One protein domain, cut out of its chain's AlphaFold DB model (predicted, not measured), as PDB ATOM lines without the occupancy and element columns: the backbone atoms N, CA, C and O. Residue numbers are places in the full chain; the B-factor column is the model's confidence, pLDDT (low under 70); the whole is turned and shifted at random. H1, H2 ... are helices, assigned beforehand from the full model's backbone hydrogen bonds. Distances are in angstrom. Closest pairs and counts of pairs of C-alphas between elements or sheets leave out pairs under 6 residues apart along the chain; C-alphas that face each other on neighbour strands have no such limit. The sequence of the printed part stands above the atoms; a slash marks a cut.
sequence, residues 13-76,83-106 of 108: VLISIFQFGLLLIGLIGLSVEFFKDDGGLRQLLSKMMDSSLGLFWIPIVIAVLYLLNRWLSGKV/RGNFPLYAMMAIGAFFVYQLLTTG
ATOM      1  N   VAL A  13     -52.989   6.470 -47.367       84.75
ATOM      2  CA  VAL A  13     -51.996   6.260 -48.431       84.75
ATOM      3  C   VAL A  13     -50.655   5.839 -47.833       84.75
ATOM      4  O   VAL A  13     -50.065   4.876 -48.311       84.75
ATOM      5  N   LEU A  14     -50.210   6.478 -46.749       86.50
ATOM      6  CA  LEU A  14     -48.975   6.111 -46.058       86.50
ATOM      7  C   LEU A  14     -49.034   4.685 -45.488       86.50
ATOM      8  O   LEU A  14     -48.096   3.912 -45.676       86.50
ATOM      9  N   ILE A  15     -50.152   4.305 -44.861       84.94
ATOM     10  CA  ILE A  15     -50.390   2.936 -44.381       84.94
ATOM     11  C   ILE A  15     -50.378   1.943 -45.550       84.94
ATOM     12  O   ILE A  15     -49.752   0.892 -45.441       84.94
ATOM     13  N   SER A  16     -51.020   2.271 -46.674       83.25
ATOM     14  CA  SER A  16     -51.031   1.412 -47.865       83.25
ATOM     15  C   SER A  16     -49.635   1.231 -48.462       83.25
ATOM     16  O   SER A  16     -49.272   0.115 -48.822       83.25
ATOM     17  N   ILE A  17     -48.830   2.298 -48.536       88.88
ATOM     18  CA  ILE A  17     -47.436   2.231 -49.004       88.88
ATOM     19  C   ILE A  17     -46.610   1.348 -48.069       88.88
ATOM     20  O   ILE A  17     -45.860   0.495 -48.539       88.88
ATOM     21  N   PHE A  18     -46.776   1.507 -46.755       86.12
ATOM     22  CA  PHE A  18     -46.085   0.685 -45.769       86.12
ATOM     23  C   PHE A  18     -46.470  -0.795 -45.885       86.12
ATOM     24  O   PHE A  18     -45.593  -1.650 -45.950       86.12
ATOM     25  N   GLN A  19     -47.767  -1.105 -45.976       82.75
ATOM     26  CA  GLN A  19     -48.260  -2.473 -46.166       82.75
ATOM     27  C   GLN A  19     -47.726  -3.098 -47.455       82.75
ATOM     28  O   GLN A  19     -47.288  -4.246 -47.448       82.75
ATOM     29  N   PHE A  20     -47.729  -2.338 -48.550       85.31
ATOM     30  CA  PHE A  20     -47.205  -2.793 -49.830       85.31
ATOM     31  C   PHE A  20     -45.693  -3.041 -49.770       85.31
ATOM     32  O   PHE A  20     -45.229  -4.084 -50.221       85.31
ATOM     33  N   GLY A  21     -44.933  -2.138 -49.145       87.19
ATOM     34  CA  GLY A  21     -43.500  -2.318 -48.916       87.19
ATOM     35  C   GLY A  21     -43.197  -3.565 -48.082       87.19
ATOM     36  O   GLY A  21     -42.335  -4.357 -48.452       87.19
ATOM     37  N   LEU A  22     -43.956  -3.793 -47.008       87.00
ATOM     38  CA  LEU A  22     -43.812  -4.979 -46.163       87.00
ATOM     39  C   LEU A  22     -44.099  -6.273 -46.933       87.00
ATOM     40  O   LEU A  22     -43.387  -7.261 -46.775       87.00
ATOM     41  N   LEU A  23     -45.131  -6.257 -47.779       86.94
ATOM     42  CA  LEU A  23     -45.500  -7.386 -48.627       86.94
ATOM     43  C   LEU A  23     -44.379  -7.703 -49.620       86.94
ATOM     44  O   LEU A  23     -43.991  -8.863 -49.737       86.94
ATOM     45  N   LEU A  24     -43.820  -6.689 -50.290       88.25
ATOM     46  CA  LEU A  24     -42.691  -6.873 -51.205       88.25
ATOM     47  C   LEU A  24     -41.474  -7.468 -50.496       88.25
ATOM     48  O   LEU A  24     -40.885  -8.419 -51.002       88.25
ATOM     49  N   ILE A  25     -41.124  -6.960 -49.313       88.12
ATOM     50  CA  ILE A  25     -40.009  -7.497 -48.525       88.12
ATOM     51  C   ILE A  25     -40.288  -8.945 -48.109       88.12
ATOM     52  O   ILE A  25     -39.399  -9.784 -48.212       88.12
ATOM     53  N   GLY A  26     -41.521  -9.266 -47.711       83.62
ATOM     54  CA  GLY A  26     -41.928 -10.636 -47.399       83.62
ATOM     55  C   GLY A  26     -41.809 -11.581 -48.593       83.62
ATOM     56  O   GLY A  26     -41.292 -12.684 -48.442       83.62
ATOM     57  N   LEU A  27     -42.222 -11.146 -49.788       87.19
ATOM     58  CA  LEU A  27     -42.074 -11.927 -51.019       87.19
ATOM     59  C   LEU A  27     -40.606 -12.133 -51.401       87.19
ATOM     60  O   LEU A  27     -40.230 -13.243 -51.773       87.19
ATOM     61  N   ILE A  28     -39.780 -11.089 -51.311       87.44
ATOM     62  CA  ILE A  28     -38.348 -11.167 -51.623       87.44
ATOM     63  C   ILE A  28     -37.642 -12.077 -50.615       87.44
ATOM     64  O   ILE A  28     -36.939 -12.991 -51.035       87.44
ATOM     65  N   GLY A  29     -37.877 -11.892 -49.314       84.06
ATOM     66  CA  GLY A  29     -37.299 -12.721 -48.257       84.06
ATOM     67  C   GLY A  29     -37.693 -14.190 -48.387       84.06
ATOM     68  O   GLY A  29     -36.823 -15.056 -48.376       84.06
ATOM     69  N   LEU A  30     -38.980 -14.478 -48.629       85.38
ATOM     70  CA  LEU A  30     -39.438 -15.836 -48.935       85.38
ATOM     71  C   LEU A  30     -38.749 -16.395 -50.171       85.38
ATOM     72  O   LEU A  30     -38.304 -17.532 -50.151       85.38
ATOM     73  N   SER A  31     -38.664 -15.620 -51.248       86.06
ATOM     74  CA  SER A  31     -38.026 -16.090 -52.477       86.06
ATOM     75  C   SER A  31     -36.570 -16.453 -52.203       86.06
ATOM     76  O   SER A  31     -36.153 -17.565 -52.507       86.06
ATOM     77  N   VAL A  32     -35.821 -15.561 -51.553       85.69
ATOM     78  CA  VAL A  32     -34.429 -15.812 -51.182       85.69
ATOM     79  C   VAL A  32     -34.336 -17.075 -50.325       85.69
ATOM     80  O   VAL A  32     -33.633 -17.982 -50.739       85.69
ATOM     81  N   GLU A  33     -35.104 -17.207 -49.237       83.56
ATOM     82  CA  GLU A  33     -35.156 -18.394 -48.355       83.56
ATOM     83  C   GLU A  33     -35.527 -19.701 -49.067       83.56
ATOM     84  O   GLU A  33     -34.993 -20.762 -48.751       83.56
ATOM     85  N   PHE A  34     -36.431 -19.647 -50.041       84.62
ATOM     86  CA  PHE A  34     -36.860 -20.827 -50.786       84.62
ATOM     87  C   PHE A  34     -35.828 -21.262 -51.833       84.62
ATOM     88  O   PHE A  34     -35.710 -22.462 -52.080       84.62
ATOM     89  N   PHE A  35     -35.095 -20.317 -52.431       83.00
ATOM     90  CA  PHE A  35     -34.148 -20.575 -53.522       83.00
ATOM     91  C   PHE A  35     -32.679 -20.713 -53.082       83.00
ATOM     92  O   PHE A  35     -31.840 -21.011 -53.929       83.00
ATOM     93  N   LYS A  36     -32.346 -20.537 -51.793       85.38
ATOM     94  CA  LYS A  36     -30.997 -20.834 -51.260       85.38
ATOM     95  C   LYS A  36     -30.631 -22.295 -51.521       85.38
ATOM     96  O   LYS A  36     -31.509 -23.159 -51.542       85.38
ATOM     97  N   ASP A  37     -29.337 -22.591 -51.612       74.31
ATOM     98  CA  ASP A  37     -28.857 -23.964 -51.814       74.31
ATOM     99  C   ASP A  37     -29.331 -24.943 -50.723       74.31
ATOM    100  O   ASP A  37     -29.686 -26.078 -51.053       74.31
ATOM    101  N   ASP A  38     -29.439 -24.473 -49.474       75.19
ATOM    102  CA  ASP A  38     -30.021 -25.180 -48.317       75.19
ATOM    103  C   ASP A  38     -31.427 -24.667 -47.946       75.19
ATOM    104  O   ASP A  38     -31.890 -24.801 -46.812       75.19
ATOM    105  N   GLY A  39     -32.106 -24.035 -48.903       79.50
ATOM    106  CA  GLY A  39     -33.369 -23.345 -48.688       79.50
ATOM    107  C   GLY A  39     -34.499 -24.263 -48.231       79.50
ATOM    108  O   GLY A  39     -34.530 -25.471 -48.506       79.50
ATOM    109  N   GLY A  40     -35.492 -23.664 -47.570       80.00
ATOM    110  CA  GLY A  40     -36.615 -24.390 -46.967       80.00
ATOM    111  C   GLY A  40     -37.389 -25.272 -47.955       80.00
ATOM    112  O   GLY A  40     -37.847 -26.351 -47.581       80.00
ATOM    113  N   LEU A  41     -37.479 -24.871 -49.233       83.38
ATOM    114  CA  LEU A  41     -38.139 -25.656 -50.283       83.38
ATOM    115  C   LEU A  41     -37.387 -26.947 -50.598       83.38
ATOM    116  O   LEU A  41     -37.993 -28.014 -50.666       83.38
ATOM    117  N   ARG A  42     -36.071 -26.852 -50.800       82.38
ATOM    118  CA  ARG A  42     -35.240 -28.000 -51.167       82.38
ATOM    119  C   ARG A  42     -35.173 -28.996 -50.020       82.38
ATOM    120  O   ARG A  42     -35.272 -30.193 -50.262       82.38
ATOM    121  N   GLN A  43     -35.110 -28.499 -48.783       86.44
ATOM    122  CA  GLN A  43     -35.182 -29.326 -47.583       86.44
ATOM    123  C   GLN A  43     -36.552 -30.010 -47.417       86.44
ATOM    124  O   GLN A  43     -36.621 -31.163 -46.997       86.44
ATOM    125  N   LEU A  44     -37.654 -29.320 -47.724       83.69
ATOM    126  CA  LEU A  44     -38.989 -29.928 -47.722       83.69
ATOM    127  C   LEU A  44     -39.100 -31.016 -48.791       83.69
ATOM    128  O   LEU A  44     -39.531 -32.123 -48.484       83.69
ATOM    129  N   LEU A  45     -38.669 -30.727 -50.020       82.56
ATOM    130  CA  LEU A  45     -38.710 -31.679 -51.127       82.56
ATOM    131  C   LEU A  45     -37.826 -32.900 -50.868       82.56
ATOM    132  O   LEU A  45     -38.287 -34.016 -51.090       82.56
ATOM    133  N   SER A  46     -36.605 -32.724 -50.349       83.56
ATOM    134  CA  SER A  46     -35.735 -33.855 -50.003       83.56
ATOM    135  C   SER A  46     -36.371 -34.733 -48.928       83.56
ATOM    136  O   SER A  46     -36.485 -35.938 -49.122       83.56
ATOM    137  N   LYS A  47     -36.931 -34.141 -47.865       83.88
ATOM    138  CA  LYS A  47     -37.674 -34.883 -46.829       83.88
ATOM    139  C   LYS A  47     -38.892 -35.629 -47.380       83.88
ATOM    140  O   LYS A  47     -39.228 -36.702 -46.883       83.88
ATOM    141  N   MET A  48     -39.573 -35.067 -48.379       81.81
ATOM    142  CA  MET A  48     -40.709 -35.723 -49.027       81.81
ATOM    143  C   MET A  48     -40.260 -36.899 -49.904       81.81
ATOM    144  O   MET A  48     -40.919 -37.937 -49.898       81.81
ATOM    145  N   MET A  49     -39.142 -36.758 -50.624       81.75
ATOM    146  CA  MET A  49     -38.617 -37.792 -51.525       81.75
ATOM    147  C   MET A  49     -37.883 -38.924 -50.795       81.75
ATOM    148  O   MET A  49     -38.031 -40.075 -51.190       81.75
ATOM    149  N   ASP A  50     -37.157 -38.622 -49.715       83.00
ATOM    150  CA  ASP A  50     -36.422 -39.611 -48.909       83.00
ATOM    151  C   ASP A  50     -37.346 -40.466 -48.022       83.00
ATOM    152  O   ASP A  50     -36.942 -41.492 -47.472       83.00
ATOM    153  N   SER A  51     -38.607 -40.060 -47.861       76.69
ATOM    154  CA  SER A  51     -39.592 -40.803 -47.081       76.69
ATOM    155  C   SER A  51     -40.131 -42.004 -47.863       76.69
ATOM    156  O   SER A  51     -40.490 -41.894 -49.035       76.69
ATOM    157  N   SER A  52     -40.323 -43.143 -47.189       76.56
ATOM    158  CA  SER A  52     -41.021 -44.322 -47.739       76.56
ATOM    159  C   SER A  52     -42.463 -44.028 -48.186       76.56
ATOM    160  O   SER A  52     -43.076 -44.826 -48.894       76.56
ATOM    161  N   LEU A  53     -42.994 -42.859 -47.814       78.50
ATOM    162  CA  LEU A  53     -44.280 -42.317 -48.243       78.50
ATOM    163  C   LEU A  53     -44.181 -41.404 -49.482       78.50
ATOM    164  O   LEU A  53     -45.151 -40.719 -49.798       78.50
ATOM    165  N   GLY A  54     -43.055 -41.409 -50.211       76.06
ATOM    166  CA  GLY A  54     -42.806 -40.613 -51.424       76.06
ATOM    167  C   GLY A  54     -43.988 -40.555 -52.399       76.06
ATOM    168  O   GLY A  54     -44.391 -39.483 -52.845       76.06
ATOM    169  N   LEU A  55     -44.616 -41.704 -52.670       80.06
ATOM    170  CA  LEU A  55     -45.762 -41.799 -53.580       80.06
ATOM    171  C   LEU A  55     -47.046 -41.164 -53.006       80.06
ATOM    172  O   LEU A  55     -47.851 -40.615 -53.757       80.06
ATOM    173  N   PHE A  56     -47.234 -41.198 -51.682       85.75
ATOM    174  CA  PHE A  56     -48.377 -40.581 -50.999       85.75
ATOM    175  C   PHE A  56     -48.263 -39.058 -50.916       85.75
ATOM    176  O   PHE A  56     -49.278 -38.379 -50.766       85.75
ATOM    177  N   TRP A  57     -47.065 -38.491 -51.074       84.12
ATOM    178  CA  TRP A  57     -46.904 -37.041 -51.097       84.12
ATOM    179  C   TRP A  57     -47.595 -36.381 -52.285       84.12
ATOM    180  O   TRP A  57     -48.113 -35.280 -52.132       84.12
ATOM    181  N   ILE A  58     -47.685 -37.051 -53.434       85.81
ATOM    182  CA  ILE A  58     -48.352 -36.514 -54.629       85.81
ATOM    183  C   ILE A  58     -49.832 -36.181 -54.346       85.81
ATOM    184  O   ILE A  58     -50.211 -35.015 -54.499       85.81
ATOM    185  N   PRO A  59     -50.686 -37.123 -53.890       90.81
ATOM    186  CA  PRO A  59     -52.076 -36.803 -53.571       90.81
ATOM    187  C   PRO A  59     -52.206 -35.830 -52.394       90.81
ATOM    188  O   PRO A  59     -53.118 -35.005 -52.401       90.81
ATOM    189  N   ILE A  60     -51.292 -35.863 -51.418       88.81
ATOM    190  CA  ILE A  60     -51.286 -34.903 -50.302       88.81
ATOM    191  C   ILE A  60     -51.039 -33.480 -50.812       88.81
ATOM    192  O   ILE A  60     -51.793 -32.571 -50.470       88.81
ATOM    193  N   VAL A  61     -50.028 -33.274 -51.659       87.88
ATOM    194  CA  VAL A  61     -49.716 -31.963 -52.248       87.88
ATOM    195  C   VAL A  61     -50.892 -31.463 -53.077       87.88
ATOM    196  O   VAL A  61     -51.291 -30.312 -52.926       87.88
ATOM    197  N   ILE A  62     -51.505 -32.324 -53.893       90.38
ATOM    198  CA  ILE A  62     -52.700 -31.967 -54.669       90.38
ATOM    199  C   ILE A  62     -53.853 -31.560 -53.741       90.38
ATOM    200  O   ILE A  62     -54.502 -30.547 -53.993       90.38
ATOM    201  N   ALA A  63     -54.092 -32.296 -52.652       90.56
ATOM    202  CA  ALA A  63     -55.131 -31.969 -51.680       90.56
ATOM    203  C   ALA A  63     -54.866 -30.628 -50.978       90.56
ATOM    204  O   ALA A  63     -55.784 -29.821 -50.842       90.56
ATOM    205  N   VAL A  64     -53.617 -30.356 -50.585       88.94
ATOM    206  CA  VAL A  64     -53.207 -29.077 -49.988       88.94
ATOM    207  C   VAL A  64     -53.389 -27.933 -50.983       88.94
ATOM    208  O   VAL A  64     -54.012 -26.931 -50.641       88.94
ATOM    209  N   LEU A  65     -52.918 -28.082 -52.224       88.12
ATOM    210  CA  LEU A  65     -53.089 -27.078 -53.278       88.12
ATOM    211  C   LEU A  65     -54.566 -26.834 -53.593       88.12
ATOM    212  O   LEU A  65     -54.974 -25.689 -53.774       88.12
ATOM    213  N   TYR A  66     -55.385 -27.885 -53.605       88.19
ATOM    214  CA  TYR A  66     -56.828 -27.769 -53.765       88.19
ATOM    215  C   TYR A  66     -57.464 -27.002 -52.604       88.19
ATOM    216  O   TYR A  66     -58.266 -26.100 -52.843       88.19
ATOM    217  N   LEU A  67     -57.087 -27.309 -51.357       85.19
ATOM    218  CA  LEU A  67     -57.589 -26.613 -50.173       85.19
ATOM    219  C   LEU A  67     -57.192 -25.135 -50.189       85.19
ATOM    220  O   LEU A  67     -58.039 -24.274 -49.959       85.19
ATOM    221  N   LEU A  68     -55.929 -24.841 -50.512       83.31
ATOM    222  CA  LEU A  68     -55.412 -23.480 -50.644       83.31
ATOM    223  C   LEU A  68     -56.140 -22.726 -51.753       83.31
ATOM    224  O   LEU A  68     -56.637 -21.630 -51.515       83.31
ATOM    225  N   ASN A  69     -56.281 -23.323 -52.937       82.38
ATOM    226  CA  ASN A  69     -57.017 -22.716 -54.040       82.38
ATOM    227  C   ASN A  69     -58.486 -22.478 -53.674       82.38
ATOM    228  O   ASN A  69     -59.031 -21.415 -53.950       82.38
ATOM    229  N   ARG A  70     -59.136 -23.441 -53.014       79.88
ATOM    230  CA  ARG A  70     -60.523 -23.319 -52.556       79.88
ATOM    231  C   ARG A  70     -60.683 -22.206 -51.530       79.88
ATOM    232  O   ARG A  70     -61.701 -21.517 -51.531       79.88
ATOM    233  N   TRP A  71     -59.698 -22.053 -50.660       72.94
ATOM    234  CA  TRP A  71     -59.697 -21.063 -49.601       72.94
ATOM    235  C   TRP A  71     -59.413 -19.649 -50.134       72.94
ATOM    236  O   TRP A  71     -60.116 -18.714 -49.760       72.94
ATOM    237  N   LEU A  72     -58.484 -19.508 -51.084       71.88
ATOM    238  CA  LEU A  72     -58.173 -18.247 -51.771       71.88
ATOM    239  C   LEU A  72     -59.259 -17.826 -52.775       71.88
ATOM    240  O   LEU A  72     -59.555 -16.643 -52.905       71.88
ATOM    241  N   SER A  73     -59.882 -18.787 -53.461       67.69
ATOM    242  CA  SER A  73     -60.936 -18.548 -54.461       67.69
ATOM    243  C   SER A  73     -62.346 -18.488 -53.859       67.69
ATOM    244  O   SER A  73     -63.333 -18.396 -54.595       67.69
ATOM    245  N   GLY A  74     -62.481 -18.567 -52.530       60.06
ATOM    246  CA  GLY A  74     -63.758 -18.397 -51.843       60.06
ATOM    247  C   GLY A  74     -64.319 -17.003 -52.122       60.06
ATOM    248  O   GLY A  74     -63.801 -16.016 -51.611       60.06
ATOM    249  N   LYS A  75     -65.351 -16.931 -52.971       50.47
ATOM    250  CA  LYS A  75     -65.944 -15.695 -53.498       50.47
ATOM    251  C   LYS A  75     -66.094 -14.597 -52.438       50.47
ATOM    252  O   LYS A  75     -66.847 -14.732 -51.474       50.47
ATOM    253  N   VAL A  76     -65.440 -13.471 -52.707       53.53
ATOM    254  CA  VAL A  76     -65.648 -12.175 -52.056       53.53
ATOM    255  C   VAL A  76     -66.949 -11.573 -52.598       53.53
ATOM    256  O   VAL A  76     -66.944 -10.631 -53.384       53.53
ATOM    257  N   ARG A  83     -62.020 -13.571 -42.624       52.78
ATOM    258  CA  ARG A  83     -61.421 -14.775 -43.223       52.78
ATOM    259  C   ARG A  83     -60.709 -14.520 -44.557       52.78
ATOM    260  O   ARG A  83     -59.744 -15.218 -44.841       52.78
ATOM    261  N   GLY A  84     -61.132 -13.524 -45.341       57.31
ATOM    262  CA  GLY A  84     -60.518 -13.198 -46.637       57.31
ATOM    263  C   GLY A  84     -59.171 -12.477 -46.525       57.31
ATOM    264  O   GLY A  84     -58.374 -12.523 -47.455       57.31
ATOM    265  N   ASN A  85     -58.880 -11.866 -45.372       65.06
ATOM    266  CA  ASN A  85     -57.651 -11.093 -45.155       65.06
ATOM    267  C   ASN A  85     -56.514 -11.919 -44.537       65.06
ATOM    268  O   ASN A  85     -55.421 -11.401 -44.340       65.06
ATOM    269  N   PHE A  86     -56.730 -13.198 -44.224       73.06
ATOM    270  CA  PHE A  86     -55.679 -14.040 -43.648       73.06
ATOM    271  C   PHE A  86     -54.453 -14.204 -44.562       73.06
ATOM    272  O   PHE A  86     -53.354 -14.112 -44.025       73.06
ATOM    273  N   PRO A  87     -54.558 -14.371 -45.903       74.56
ATOM    274  CA  PRO A  87     -53.367 -14.408 -46.757       74.56
ATOM    275  C   PRO A  87     -52.559 -13.110 -46.649       74.56
ATOM    276  O   PRO A  87     -51.335 -13.143 -46.563       74.56
ATOM    277  N   LEU A  88     -53.255 -11.970 -46.587       75.69
ATOM    278  CA  LEU A  88     -52.649 -10.651 -46.442       75.69
ATOM    279  C   LEU A  88     -51.934 -10.506 -45.092       75.69
ATOM    280  O   LEU A  88     -50.775 -10.100 -45.056       75.69
ATOM    281  N   TYR A  89     -52.587 -10.880 -43.988       79.06
ATOM    282  CA  TYR A  89     -51.976 -10.831 -42.657       79.06
ATOM    283  C   TYR A  89     -50.810 -11.813 -42.508       79.06
ATOM    284  O   TYR A  89     -49.801 -11.456 -41.905       79.06
ATOM    285  N   ALA A  90     -50.909 -13.016 -43.083       80.25
ATOM    286  CA  ALA A  90     -49.817 -13.986 -43.097       80.25
ATOM    287  C   ALA A  90     -48.598 -13.433 -43.846       80.25
ATOM    288  O   ALA A  90     -47.489 -13.456 -43.317       80.25
ATOM    289  N   MET A  91     -48.806 -12.851 -45.032       77.25
ATOM    290  CA  MET A  91     -47.730 -12.214 -45.796       77.25
ATOM    291  C   MET A  91     -47.129 -11.010 -45.071       77.25
ATOM    292  O   MET A  91     -45.913 -10.840 -45.084       77.25
ATOM    293  N   MET A  92     -47.942 -10.205 -44.379       78.75
ATOM    294  CA  MET A  92     -47.425  -9.120 -43.543       78.75
ATOM    295  C   MET A  92     -46.583  -9.635 -42.368       78.75
ATOM    296  O   MET A  92     -45.536  -9.063 -42.087       78.75
ATOM    297  N   ALA A  93     -47.001 -10.705 -41.689       82.69
ATOM    298  CA  ALA A  93     -46.229 -11.296 -40.595       82.69
ATOM    299  C   ALA A  93     -44.872 -11.826 -41.085       82.69
ATOM    300  O   ALA A  93     -43.847 -11.592 -40.447       82.69
ATOM    301  N   ILE A  94     -44.860 -12.473 -42.253       82.62
ATOM    302  CA  ILE A  94     -43.637 -12.951 -42.903       82.62
ATOM    303  C   ILE A  94     -42.735 -11.772 -43.296       82.62
ATOM    304  O   ILE A  94     -41.546 -11.777 -42.994       82.62
ATOM    305  N   GLY A  95     -43.298 -10.724 -43.902       77.81
ATOM    306  CA  GLY A  95     -42.563  -9.501 -44.224       77.81
ATOM    307  C   GLY A  95     -41.957  -8.827 -42.994       77.81
ATOM    308  O   GLY A  95     -40.784  -8.472 -43.012       77.81
ATOM    309  N   ALA A  96     -42.713  -8.711 -41.899       82.94
ATOM    310  CA  ALA A  96     -42.214  -8.164 -40.638       82.94
ATOM    311  C   ALA A  96     -41.051  -8.990 -40.063       82.94
ATOM    312  O   ALA A  96     -40.076  -8.412 -39.585       82.94
ATOM    313  N   PHE A  97     -41.132 -10.322 -40.139       84.94
ATOM    314  CA  PHE A  97     -40.051 -11.215 -39.722       84.94
ATOM    315  C   PHE A  97     -38.773 -10.976 -40.532       84.94
ATOM    316  O   PHE A  97     -37.709 -10.800 -39.943       84.94
ATOM    317  N   PHE A  98     -38.872 -10.880 -41.861       78.81
ATOM    318  CA  PHE A  98     -37.709 -10.608 -42.707       78.81
ATOM    319  C   PHE A  98     -37.152  -9.195 -42.523       78.81
ATOM    320  O   PHE A  98     -35.939  -9.023 -42.537       78.81
ATOM    321  N   VAL A  99     -37.995  -8.184 -42.288       80.44
ATOM    322  CA  VAL A  99     -37.523  -6.838 -41.914       80.44
ATOM    323  C   VAL A  99     -36.744  -6.895 -40.602       80.44
ATOM    324  O   VAL A  99     -35.657  -6.331 -40.512       80.44
ATOM    325  N   TYR A 100     -37.271  -7.592 -39.593       83.62
ATOM    326  CA  TYR A 100     -36.581  -7.778 -38.320       83.62
ATOM    327  C   TYR A 100     -35.235  -8.483 -38.519       83.62
ATOM    328  O   TYR A 100     -34.212  -7.969 -38.077       83.62
ATOM    329  N   GLN A 101     -35.223  -9.594 -39.259       77.50
ATOM    330  CA  GLN A 101     -34.018 -10.361 -39.562       77.50
ATOM    331  C   GLN A 101     -32.985  -9.539 -40.341       77.50
ATOM    332  O   GLN A 101     -31.798  -9.611 -40.027       77.50
ATOM    333  N   LEU A 102     -33.420  -8.722 -41.303       78.12
ATOM    334  CA  LEU A 102     -32.555  -7.825 -42.065       78.12
ATOM    335  C   LEU A 102     -31.921  -6.762 -41.162       78.12
ATOM    336  O   LEU A 102     -30.735  -6.477 -41.293       78.12
ATOM    337  N   LEU A 103     -32.684  -6.199 -40.224       81.31
ATOM    338  CA  LEU A 103     -32.180  -5.189 -39.293       81.31
ATOM    339  C   LEU A 103     -31.226  -5.773 -38.245       81.31
ATOM    340  O   LEU A 103     -30.262  -5.108 -37.875       81.31
ATOM    341  N   THR A 104     -31.465  -6.997 -37.767       79.00
ATOM    342  CA  THR A 104     -30.608  -7.632 -36.751       79.00
ATOM    343  C   THR A 104     -29.401  -8.357 -37.333       79.00
ATOM    344  O   THR A 104     -28.376  -8.459 -36.666       79.00
ATOM    345  N   THR A 105     -29.511  -8.879 -38.555       71.25
ATOM    346  CA  THR A 105     -28.523  -9.802 -39.145       71.25
ATOM    347  C   THR A 105     -27.854  -9.221 -40.391       71.25
ATOM    348  O   THR A 105     -26.817  -9.719 -40.814       71.25
ATOM    349  N   GLY A 106     -28.423  -8.171 -40.997       59.69
ATOM    350  CA  GLY A 106     -27.892  -7.527 -42.207       59.69
ATOM    351  C   GLY A 106     -27.992  -8.374 -43.480       59.69
ATOM    352  O   GLY A 106     -27.429  -8.001 -44.505       59.69
TER     353      GLY A 106
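What this domain is: This is residues 13 to 76 and 83 to 106 of the 108 residues of an uncharacterized protein of Methylovorus sp. MM2 (UniProt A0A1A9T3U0). The model is a loose, flat, open frame of helices: the long helix H1 makes one side, the short H2 turns the corner at its end, and H3 folds back with an empty gap between it and H1. H4 crosses H1 as an X, and its first residues come near the end of H3, while residues 13 to 18 of H1 stick out at one end. The printed part has 88 residues, with four named helices in the order H1, H2, H3, H4 and no named strand; its class is all helix. It is loose, with a radius of gyration of the C-alphas of 16.3 A, and spans 50 by 39 by 14 A.

Where its parts are: H1, residues 13 to 35, is 32.6 A long and begins with C-alpha 13 at (-51.996, 6.260, -48.431). H4, residues 86 to 105, is 27.9 A long and ends with C-alpha 105 at (-28.523, -9.802, -39.145). H2 is residues 40 to 49. H3, residues 54 to 72, is 27.1 A long and begins with C-alpha 54 at (-42.806, -40.613, -51.424).

How they stand to each other: H1 and H4 touch, about perpendicular at 74 degrees; their closest C-alphas, of Gly 26 and Gly 95, are 3.4 A apart. H4 touches H1 with residues 91 to 99 alone. H1 and H2 touch only at the corner, closest at the C-alphas of Phe 34 and Leu 41, 5.0 A, with a steep tilt of 44 degrees, the same way. H2 and H3 are close but not clearly touching: the closest C-alphas, of Met 48 and Gly 54, are 5.8 A apart. H3 and H4 are close but not clearly touching, closest at the C-alphas of Leu 72 and Pro 87, 7.9 A. H1 and H3 are apart, as are H2 and H4. Every O i to N i+4 pair is within hydrogen-bond range in H1, H2 and H4, and 13 of 15 are in H3.

The domain as a whole: The C-alphas of Val 13 and Ser 52, the two farthest apart, are 51.8 A from each other. Residues 77 to 82 are not printed, and C-alphas 76 and 83 are 10.1 A apart across this cut, in the link from H3 to H4. The links from H1 to H2 and from H2 to H3 are tight. The mean pLDDT of the printed part is 80.4, with residues 73 to 76, 83 to 85 and 106 under 70.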